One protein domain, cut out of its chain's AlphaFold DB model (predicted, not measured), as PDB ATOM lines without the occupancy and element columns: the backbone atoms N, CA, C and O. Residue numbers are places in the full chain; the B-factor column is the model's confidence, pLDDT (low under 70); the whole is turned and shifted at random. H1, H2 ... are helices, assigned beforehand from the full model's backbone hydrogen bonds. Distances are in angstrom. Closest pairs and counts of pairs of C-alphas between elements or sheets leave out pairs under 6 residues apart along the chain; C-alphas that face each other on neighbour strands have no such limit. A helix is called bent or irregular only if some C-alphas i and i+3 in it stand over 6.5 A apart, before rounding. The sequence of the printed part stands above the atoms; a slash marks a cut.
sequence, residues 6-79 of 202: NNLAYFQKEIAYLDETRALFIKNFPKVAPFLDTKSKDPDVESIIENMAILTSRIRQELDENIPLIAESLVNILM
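AT A GLANCE: This is residues 6 to 79 of the 202 residues of the protein "Type VI secretion system baseplate subunit TssF" of Campylobacter concisus (UniProt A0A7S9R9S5). A long helix, H3, runs nearly straight despite a bend, and the early part of H1, residues 7 to 15, crosses it steeply at its arm H3a. From there H1 leads away from H3, and the chain returns through the short helix H2 and a loop, making an open triangle of H1, the H2 stretch and the beginning of H3a; residues 62 to 79 stick out beyond the crossing. The printed part has 74 residues with three named helices in the order H1, H2, H3 and no named strand; the class is all helix. It is only just extended, close to loose, with a radius of gyration of the C-alphas of 17.3 A, and spans 54 by 27 by 14 A.

HOW THE PARTS SIT: H3, residues 43 to 78, was assigned as one helix by its hydrogen bonds but is bent: C-alphas 65 and 68 are 6.6 A apart. Its arms H3a, residues 43 to 65, and H3b, residues 68 to 78, stand at a shallow tilt of 28 degrees. H1, residues 6 to 28, touches H3a with residues 7 to 15 alone; the closest C-alphas, of Tyr 10 and Ser 57, are 5.2 A apart. They run opposite ways at a tilt of 67 degrees, only just steep. H2, residues 33 to 36, touches residues 22 to 27 of H1; the closest C-alphas, of Ile 26 and Ala 33, are 4.9 A apart. H2 and H3a are apart, and H3b is apart from H1 and H2. In H1, H3a and H3b every O i to N i+4 pair is within hydrogen-bond range; H2 is too short for such a pair.

IN THESE COORDINATES: H3a measures 32.8 A from C-alpha 43 at (157.830, 129.454, 177.912), and H3b 15.4 A to C-alpha 78 at (169.886, 154.341, 133.468). H1 measures 32.7 A from C-alpha 6 at (164.698, 151.055, 165.734), and H2 5.2 A.

THE WHOLE: The two C-alphas farthest apart, of Lys 41 and Met 79, are 55.8 A apart. The printed part has no cut; the link from H1 to H2 is tight and that from H2 to H3 short. Mean pLDDT of the printed part is 86.6, with residues 6 and 38 under 70.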
ATOM      1  N   ASN A   6     165.148 151.616 167.009       68.69
ATOM      2  CA  ASN A   6     164.698 151.055 165.734       68.69
ATOM      3  C   ASN A   6     164.594 149.520 165.766       68.69
ATOM      4  O   ASN A   6     163.636 148.966 165.226       68.69
ATOM      5  N   ASN A   7     165.504 148.830 166.459       80.50
ATOM      6  CA  ASN A   7     165.494 147.366 166.556       80.50
ATOM      7  C   ASN A   7     164.233 146.875 167.283       80.50
ATOM      8  O   ASN A   7     163.659 145.849 166.920       80.50
ATOM      9  N   LEU A   8     163.776 147.628 168.291       87.56
ATOM     10  CA  LEU A   8     162.556 147.310 169.028       87.56
ATOM     11  C   LEU A   8     161.314 147.479 168.143       87.56
ATOM     12  O   LEU A   8     160.429 146.627 168.169       87.56
ATOM     13  N   ALA A   9     161.266 148.533 167.324       91.19
ATOM     14  CA  ALA A   9     160.156 148.762 166.401       91.19
ATOM     15  C   ALA A   9     160.047 147.656 165.335       91.19
ATOM     16  O   ALA A   9     158.943 147.192 165.044       91.19
ATOM     17  N   TYR A  10     161.170 147.198 164.771       92.44
ATOM     18  CA  TYR A  10     161.172 146.080 163.820       92.44
ATOM     19  C   TYR A  10     160.789 144.755 164.483       92.44
ATOM     20  O   TYR A  10     159.993 144.010 163.916       92.44
ATOM     21  N   PHE A  11     161.276 144.482 165.696       92.31
ATOM     22  CA  PHE A  11     160.861 143.305 166.461       92.31
ATOM     23  C   PHE A  11     159.348 143.298 166.728       92.31
ATOM     24  O   PHE A  11     158.673 142.310 166.451       92.31
ATOM     25  N   GLN A  12     158.787 144.418 167.195       91.81
ATOM     26  CA  GLN A  12     157.347 144.542 167.449       91.81
ATOM     27  C   GLN A  12     156.516 144.364 166.173       91.81
ATOM     28  O   GLN A  12     155.493 143.679 166.202       91.81
ATOM     29  N   LYS A  13     156.964 144.937 165.048       93.31
ATOM     30  CA  LYS A  13     156.331 144.721 163.738       93.31
ATOM     31  C   LYS A  13     156.339 143.251 163.342       93.31
ATOM     32  O   LYS A  13     155.351 142.770 162.801       93.31
ATOM     33  N   GLU A  14     157.430 142.545 163.606       93.06
ATOM     34  CA  GLU A  14     157.571 141.143 163.234       93.06
ATOM     35  C   GLU A  14     156.685 140.228 164.093       93.06
ATOM     36  O   GLU A  14     156.028 139.335 163.563       93.06
ATOM     37  N   ILE A  15     156.566 140.506 165.395       92.00
ATOM     38  CA  ILE A  15     155.606 139.822 166.277       92.00
ATOM     39  C   ILE A  15     154.163 140.073 165.823       92.00
ATOM     40  O   ILE A  15     153.384 139.127 165.702       92.00
ATOM     41  N   ALA A  16     153.809 141.324 165.513       92.19
ATOM     42  CA  ALA A  16     152.483 141.653 164.991       92.19
ATOM     43  C   ALA A  16     152.209 140.939 163.656       92.19
ATOM     44  O   ALA A  16     151.141 140.359 163.467       92.19
ATOM     45  N   TYR A  17     153.200 140.907 162.762       92.19
ATOM     46  CA  TYR A  17     153.117 140.208 161.484       92.19
ATOM     47  C   TYR A  17     152.907 138.698 161.657       92.19
ATOM     48  O   TYR A  17     152.105 138.105 160.932       92.19
ATOM     49  N   LEU A  18     153.580 138.066 162.624       89.31
ATOM     50  CA  LEU A  18     153.377 136.653 162.948       89.31
ATOM     51  C   LEU A  18     151.953 136.381 163.444       89.31
ATOM     52  O   LEU A  18     151.341 135.405 163.008       89.31
ATOM     53  N   ASP A  19     151.410 137.239 164.308       87.44
ATOM     54  CA  ASP A  19     150.045 137.099 164.825       87.44
ATOM     55  C   ASP A  19     148.993 137.292 163.712       87.44
ATOM     56  O   ASP A  19     148.084 136.466 163.566       87.44
ATOM     57  N   GLU A  20     149.148 138.307 162.855       91.00
ATOM     58  CA  GLU A  20     148.274 138.526 161.690       91.00
ATOM     59  C   GLU A  20     148.342 137.361 160.693       91.00
ATOM     60  O   GLU A  20     147.313 136.842 160.242       91.00
ATOM     61  N   THR A  21     149.554 136.904 160.370       89.44
ATOM     62  CA  THR A  21     149.777 135.811 159.415       89.44
ATOM     63  C   THR A  21     149.222 134.496 159.948       89.44
ATOM     64  O   THR A  21     148.591 133.748 159.199       89.44
ATOM     65  N   ARG A  22     149.384 134.224 161.248       86.81
ATOM     66  CA  ARG A  22     148.790 133.063 161.921       86.81
ATOM     67  C   ARG A  22     147.269 133.071 161.780       86.81
ATOM     68  O   ARG A  22     146.699 132.062 161.365       86.81
ATOM     69  N   ALA A  23     146.616 134.200 162.066       87.88
ATOM     70  CA  ALA A  23     145.163 134.326 161.953       87.88
ATOM     71  C   ALA A  23     144.673 134.086 160.512       87.88
ATOM     72  O   ALA A  23     143.708 133.349 160.284       87.88
ATOM     73  N   LEU A  24     145.371 134.651 159.521       90.12
ATOM     74  CA  LEU A  24     145.080 134.424 158.103       90.12
ATOM     75  C   LEU A  24     145.282 132.959 157.693       90.12
ATOM     76  O   LEU A  24     144.462 132.398 156.964       90.12
ATOM     77  N   PHE A  25     146.348 132.323 158.174       89.38
ATOM     78  CA  PHE A  25     146.664 130.936 157.855       89.38
ATOM     79  C   PHE A  25     145.615 129.970 158.415       89.38
ATOM     80  O   PHE A  25     145.130 129.101 157.692       89.38
ATOM     81  N   ILE A  26     145.191 130.174 159.664       89.31
ATOM     82  CA  ILE A  26     144.112 129.414 160.310       89.31
ATOM     83  C   ILE A  26     142.802 129.544 159.526       89.31
ATOM     84  O   ILE A  26     142.146 128.539 159.243       89.31
ATOM     85  N   LYS A  27     142.446 130.772 159.125       88.56
ATOM     86  CA  LYS A  27     141.238 131.047 158.335       88.56
ATOM     87  C   LYS A  27     141.236 130.296 157.001       88.56
ATOM     88  O   LYS A  27     140.198 129.778 156.594       88.56
ATOM     89  N   ASN A  28     142.383 130.237 156.328       91.12
ATOM     90  CA  ASN A  28     142.510 129.590 155.021       91.12
ATOM     91  C   ASN A  28     142.646 128.061 155.120       91.12
ATOM     92  O   ASN A  28     142.228 127.348 154.209       91.12
ATOM     93  N   PHE A  29     143.191 127.549 156.226       89.75
ATOM     94  CA  PHE A  29     143.429 126.124 156.444       89.75
ATOM     95  C   PHE A  29     142.789 125.642 157.758       89.75
ATOM     96  O   PHE A  29     143.485 125.312 158.722       89.75
ATOM     97  N   PRO A  30     141.453 125.488 157.801       85.88
ATOM     98  CA  PRO A  30     140.744 125.139 159.033       85.88
ATOM     99  C   PRO A  30     141.138 123.766 159.601       85.88
ATOM    100  O   PRO A  30     140.996 123.525 160.794       85.88
ATOM    101  N   LYS A  31     141.677 122.859 158.774       87.81
ATOM    102  CA  LYS A  31     142.133 121.526 159.212       87.81
ATOM    103  C   LYS A  31     143.330 121.573 160.168       87.81
ATOM    104  O   LYS A  31     143.490 120.654 160.963       87.81
ATOM    105  N   VAL A  32     144.168 122.608 160.081       82.75
ATOM    106  CA  VAL A  32     145.356 122.781 160.941       82.75
ATOM    107  C   VAL A  32     145.129 123.792 162.065       82.75
ATOM    108  O   VAL A  32     145.968 123.908 162.953       82.75
ATOM    109  N   ALA A  33     143.974 124.469 162.069       80.00
ATOM    110  CA  ALA A  33     143.582 125.435 163.090       80.00
ATOM    111  C   ALA A  33     143.778 124.933 164.533       80.00
ATOM    112  O   ALA A  33     144.409 125.653 165.302       80.00
ATOM    113  N   PRO A  34     143.379 123.696 164.909       80.12
ATOM    114  CA  PRO A  34     143.512 123.235 166.295       80.12
ATOM    115  C   PRO A  34     144.953 123.231 166.828       80.12
ATOM    116  O   PRO A  34     145.151 123.289 168.037       80.12
ATOM    117  N   PHE A  35     145.951 123.172 165.942       78.44
ATOM    118  CA  PHE A  35     147.371 123.140 166.300       78.44
ATOM    119  C   PHE A  35     148.026 124.528 166.346       78.44
ATOM    120  O   PHE A  35     149.129 124.659 166.863       78.44
ATOM    121  N   LEU A  36     147.379 125.555 165.786       77.25
ATOM    122  CA  LEU A  36     147.948 126.900 165.604       77.25
ATOM    123  C   LEU A  36     147.155 128.000 166.326       77.25
ATOM    124  O   LEU A  36     147.704 129.072 166.591       77.25
ATOM    125  N   ASP A  37     145.886 127.735 166.642       71.12
ATOM    126  CA  ASP A  37     144.932 128.680 167.242       71.12
ATOM    127  C   ASP A  37     145.191 128.943 168.733       71.12
ATOM    128  O   ASP A  37     144.800 129.968 169.281       71.12
ATOM    129  N   THR A  38     145.927 128.055 169.403       67.00
ATOM    130  CA  THR A  38     146.355 128.271 170.789       67.00
ATOM    131  C   THR A  38     147.782 128.807 170.839       67.00
ATOM    132  O   THR A  38     148.703 128.241 170.246       67.00
ATOM    133  N   LYS A  39     147.987 129.915 171.567       70.50
ATOM    134  CA  LYS A  39     149.339 130.312 171.985       70.50
ATOM    135  C   LYS A  39     149.908 129.197 172.864       70.50
ATOM    136  O   LYS A  39     149.188 128.637 173.698       70.50
ATOM    137  N   SER A  40     151.167 128.836 172.619       72.75
ATOM    138  CA  SER A  40     151.850 127.837 173.436       72.75
ATOM    139  C   SER A  40     151.853 128.315 174.884       72.75
ATOM    140  O   SER A  40     152.106 129.483 175.136       72.75
ATOM    141  N   LYS A  41     151.569 127.427 175.836       77.00
ATOM    142  CA  LYS A  41     151.736 127.735 177.268       77.00
ATOM    143  C   LYS A  41     153.150 127.428 177.763       77.00
ATOM    144  O   LYS A  41     153.420 127.596 178.948       77.00
ATOM    145  N   ASP A  42     153.994 126.909 176.876       86.56
ATOM    146  CA  ASP A  42     155.379 126.561 177.147       86.56
ATOM    147  C   ASP A  42     156.280 127.792 176.934       86.56
ATOM    148  O   ASP A  42     156.388 128.255 175.789       86.56
ATOM    149  N   PRO A  43     156.924 128.312 177.999       87.88
ATOM    150  CA  PRO A  43     157.830 129.454 177.912       87.88
ATOM    151  C   PRO A  43     159.001 129.239 176.948       87.88
ATOM    152  O   PRO A  43     159.446 130.195 176.313       87.88
ATOM    153  N   ASP A  44     159.488 128.002 176.795       88.75
ATOM    154  CA  ASP A  44     160.627 127.714 175.918       88.75
ATOM    155  C   ASP A  44     160.234 127.890 174.444       88.75
ATOM    156  O   ASP A  44     160.987 128.443 173.640       88.75
ATOM    157  N   VAL A  45     159.009 127.490 174.090       85.94
ATOM    158  CA  VAL A  45     158.459 127.668 172.738       85.94
ATOM    159  C   VAL A  45     158.194 129.143 172.438       85.94
ATOM    160  O   VAL A  45     158.500 129.598 171.335       85.94
ATOM    161  N   GLU A  46     157.655 129.904 173.396       85.44
ATOM    162  CA  GLU A  46     157.474 131.354 173.232       85.44
ATOM    163  C   GLU A  46     158.820 132.060 173.049       85.44
ATOM    164  O   GLU A  46     158.973 132.844 172.111       85.44
ATOM    165  N   SER A  47     159.834 131.694 173.839       88.44
ATOM    166  CA  SER A  47     161.179 132.248 173.695       88.44
ATOM    167  C   SER A  47     161.798 131.927 172.330       88.44
ATOM    168  O   SER A  47     162.450 132.785 171.735       88.44
ATOM    169  N   ILE A  48     161.579 130.730 171.772       91.12
ATOM    170  CA  ILE A  48     162.040 130.400 170.411       91.12
ATOM    171  C   ILE A  48     161.363 131.298 169.366       91.12
ATOM    172  O   ILE A  48     162.042 131.792 168.465       91.12
ATOM    173  N   ILE A  49     160.052 131.534 169.481       87.56
ATOM    174  CA  ILE A  49     159.305 132.401 168.553       87.56
ATOM    175  C   ILE A  49     159.802 133.849 168.646       87.56
ATOM    176  O   ILE A  49     160.026 134.488 167.618       87.56
ATOM    177  N   GLU A  50     160.033 134.354 169.858       88.12
ATOM    178  CA  GLU A  50     160.590 135.690 170.072       88.12
ATOM    179  C   GLU A  50     162.007 135.810 169.502       88.12
ATOM    180  O   GLU A  50     162.296 136.739 168.752       88.12
ATOM    181  N   ASN A  51     162.887 134.842 169.773       90.75
ATOM    182  CA  ASN A  51     164.241 134.841 169.218       90.75
ATOM    183  C   ASN A  51     164.233 134.750 167.685       90.75
ATOM    184  O   ASN A  51     165.029 135.420 167.027       90.75
ATOM    185  N   MET A  52     163.309 133.984 167.096       90.69
ATOM    186  CA  MET A  52     163.111 133.957 165.647       90.69
ATOM    187  C   MET A  52     162.689 135.333 165.117       90.69
ATOM    188  O   MET A  52     163.289 135.807 164.153       90.69
ATOM    189  N   ALA A  53     161.732 136.002 165.765       91.31
ATOM    190  CA  ALA A  53     161.307 137.352 165.394       91.31
ATOM    191  C   ALA A  53     162.439 138.387 165.551       91.31
ATOM    192  O   ALA A  53     162.565 139.303 164.739       91.31
ATOM    193  N   ILE A  54     163.332 138.231 166.536       90.88
ATOM    194  CA  ILE A  54     164.538 139.067 166.664       90.88
ATOM    195  C   ILE A  54     165.471 138.859 165.462       90.88
ATOM    196  O   ILE A  54     166.006 139.825 164.919       90.88
ATOM    197  N   LEU A  55     165.665 137.620 165.011       91.69
ATOM    198  CA  LEU A  55     166.529 137.332 163.863       91.69
ATOM    199  C   LEU A  55     165.932 137.847 162.549       91.69
ATOM    200  O   LEU A  55     166.639 138.485 161.768       91.69
ATOM    201  N   THR A  56     164.642 137.613 162.299       92.31
ATOM    202  CA  THR A  56     163.999 138.057 161.054       92.31
ATOM    203  C   THR A  56     163.800 139.568 161.011       92.31
ATOM    204  O   THR A  56     163.971 140.165 159.950       92.31
ATOM    205  N   SER A  57     163.554 140.215 162.155       93.06
ATOM    206  CA  SER A  57     163.473 141.680 162.228       93.06
ATOM    207  C   SER A  57     164.784 142.361 161.819       93.06
ATOM    208  O   SER A  57     164.741 143.361 161.104       93.06
ATOM    209  N   ARG A  58     165.947 141.782 162.160       88.69
ATOM    210  CA  ARG A  58     167.257 142.265 161.681       88.69
ATOM    211  C   ARG A  58     167.426 142.120 160.175       88.69
ATOM    212  O   ARG A  58     167.841 143.068 159.524       88.69
ATOM    213  N   ILE A  59     167.081 140.956 159.623       90.88
ATOM    214  CA  ILE A  59     167.157 140.721 158.172       90.88
ATOM    215  C   ILE A  59     166.285 141.739 157.430       90.88
ATOM    216  O   ILE A  59     166.700 142.306 156.423       90.88
ATOM    217  N   ARG A  60     165.080 141.991 157.945       89.06
ATOM    218  CA  ARG A  60     164.135 142.934 157.348       89.06
ATOM    219  C   ARG A  60     164.625 144.375 157.428       89.06
ATOM    220  O   ARG A  60     164.518 145.092 156.443       89.06
ATOM    221  N   GLN A  61     165.210 144.761 158.557       90.50
ATOM    222  CA  GLN A  61     165.848 146.063 158.702       90.50
ATOM    223  C   GLN A  61     166.999 146.241 157.702       90.50
ATOM    224  O   GLN A  61     167.032 147.243 156.995       90.50
ATOM    225  N   GLU A  62     167.908 145.266 157.597       89.19
ATOM    226  CA  GLU A  62     169.010 145.329 156.629       89.19
ATOM    227  C   GLU A  62     168.493 145.416 155.186       89.19
ATOM    228  O   GLU A  62     169.050 146.145 154.369       89.19
ATOM    229  N   LEU A  63     167.420 144.699 154.851       89.19
ATOM    230  CA  LEU A  63     166.774 144.796 153.540       89.19
ATOM    231  C   LEU A  63     166.216 146.198 153.279       89.19
ATOM    232  O   LEU A  63     166.513 146.780 152.236       89.19
ATOM    233  N   ASP A  64     165.442 146.742 154.217       88.81
ATOM    234  CA  ASP A  64     164.808 148.056 154.076       88.81
ATOM    235  C   ASP A  64     165.850 149.187 153.974       88.81
ATOM    236  O   ASP A  64     165.636 150.155 153.244       88.81
ATOM    237  N   GLU A  65     167.000 149.054 154.641       87.31
ATOM    238  CA  GLU A  65     168.113 150.009 154.549       87.31
ATOM    239  C   GLU A  65     168.878 149.900 153.215       87.31
ATOM    240  O   GLU A  65     169.286 150.917 152.647       87.31
ATOM    241  N   ASN A  66     169.049 148.690 152.670       86.94
ATOM    242  CA  ASN A  66     169.858 148.464 151.466       86.94
ATOM    243  C   ASN A  66     169.090 148.634 150.145       86.94
ATOM    244  O   ASN A  66     169.681 149.022 149.134       86.94
ATOM    245  N   ILE A  67     167.782 148.359 150.114       87.88
ATOM    246  CA  ILE A  67     166.966 148.469 148.891       87.88
ATOM    247  C   ILE A  67     167.019 149.880 148.264       87.88
ATOM    248  O   ILE A  67     167.221 149.961 147.047       87.88
ATOM    249  N   PRO A  68     166.894 150.991 149.022       86.12
ATOM    250  CA  PRO A  68     166.999 152.342 148.469       86.12
ATOM    251  C   PRO A  68     168.334 152.608 147.767       86.12
ATOM    252  O   PRO A  68     168.346 153.190 146.685       86.12
ATOM    253  N   LEU A  69     169.442 152.117 148.330       84.81
ATOM    254  CA  LEU A  69     170.785 152.284 147.762       84.81
ATOM    255  C   LEU A  69     170.931 151.556 146.419       84.81
ATOM    256  O   LEU A  69     171.540 152.069 145.475       84.81
ATOM    257  N   ILE A  70     170.344 150.361 146.308       86.12
ATOM    258  CA  ILE A  70     170.329 149.586 145.060       86.12
ATOM    259  C   ILE A  70     169.478 150.301 144.005       86.12
ATOM    260  O   ILE A  70     169.900 150.426 142.853       86.12
ATOM    261  N   ALA A  71     168.299 150.793 144.393       86.31
ATOM    262  CA  ALA A  71     167.419 151.537 143.498       86.31
ATOM    263  C   ALA A  71     168.097 152.815 142.978       86.31
ATOM    264  O   ALA A  71     168.093 153.058 141.771       86.31
ATOM    265  N   GLU A  72     168.742 153.586 143.855       84.94
ATOM    266  CA  GLU A  72     169.509 154.779 143.486       84.94
ATOM    267  C   GLU A  72     170.648 154.442 142.515       84.94
ATOM    268  O   GLU A  72     170.805 155.093 141.479       84.94
ATOM    269  N   SER A  73     171.405 153.378 142.792       86.19
ATOM    270  CA  SER A  73     172.492 152.917 141.920       86.19
ATOM    271  C   SER A  73     171.995 152.555 140.517       86.19
ATOM    272  O   SER A  73     172.628 152.896 139.519       86.19
ATOM    273  N   LEU A  74     170.839 151.901 140.420       86.94
ATOM    274  CA  LEU A  74     170.239 151.526 139.141       86.94
ATOM    275  C   LEU A  74     169.715 152.748 138.373       86.94
ATOM    276  O   LEU A  74     169.910 152.841 137.159       86.94
ATOM    277  N   VAL A  75     169.118 153.719 139.072       85.94
ATOM    278  CA  VAL A  75     168.714 155.006 138.483       85.94
ATOM    279  C   VAL A  75     169.930 155.771 137.961       85.94
ATOM    280  O   VAL A  75     169.875 156.283 136.848       85.94
ATOM    281  N   ASN A  76     171.046 155.787 138.692       83.56
ATOM    282  CA  ASN A  76     172.294 156.415 138.247       83.56
ATOM    283  C   ASN A  76     172.843 155.801 136.946       83.56
ATOM    284  O   ASN A  76     173.400 156.520 136.120       83.56
ATOM    285  N   ILE A  77     172.669 154.491 136.737       85.56
ATOM    286  CA  ILE A  77     173.101 153.807 135.507       85.56
ATOM    287  C   ILE A  77     172.181 154.152 134.330       85.56
ATOM    288  O   ILE A  77     172.661 154.419 133.228       85.56
ATOM    289  N   LEU A  78     170.863 154.131 134.542       86.12
ATOM    290  CA  LEU A  78     169.886 154.341 133.468       86.12
ATOM    291  C   LEU A  78     169.697 155.822 133.113       86.12
ATOM    292  O   LEU A  78     169.474 156.159 131.952       86.12
ATOM    293  N   MET A  79     169.753 156.704 134.112       82.06
ATOM    294  CA  MET A  79     169.453 158.132 134.008       82.06
ATOM    295  C   MET A  79     170.468 158.970 134.810       82.06
ATOM    296  O   MET A  79     170.094 159.654 135.766       82.06
TER     297      MET A  79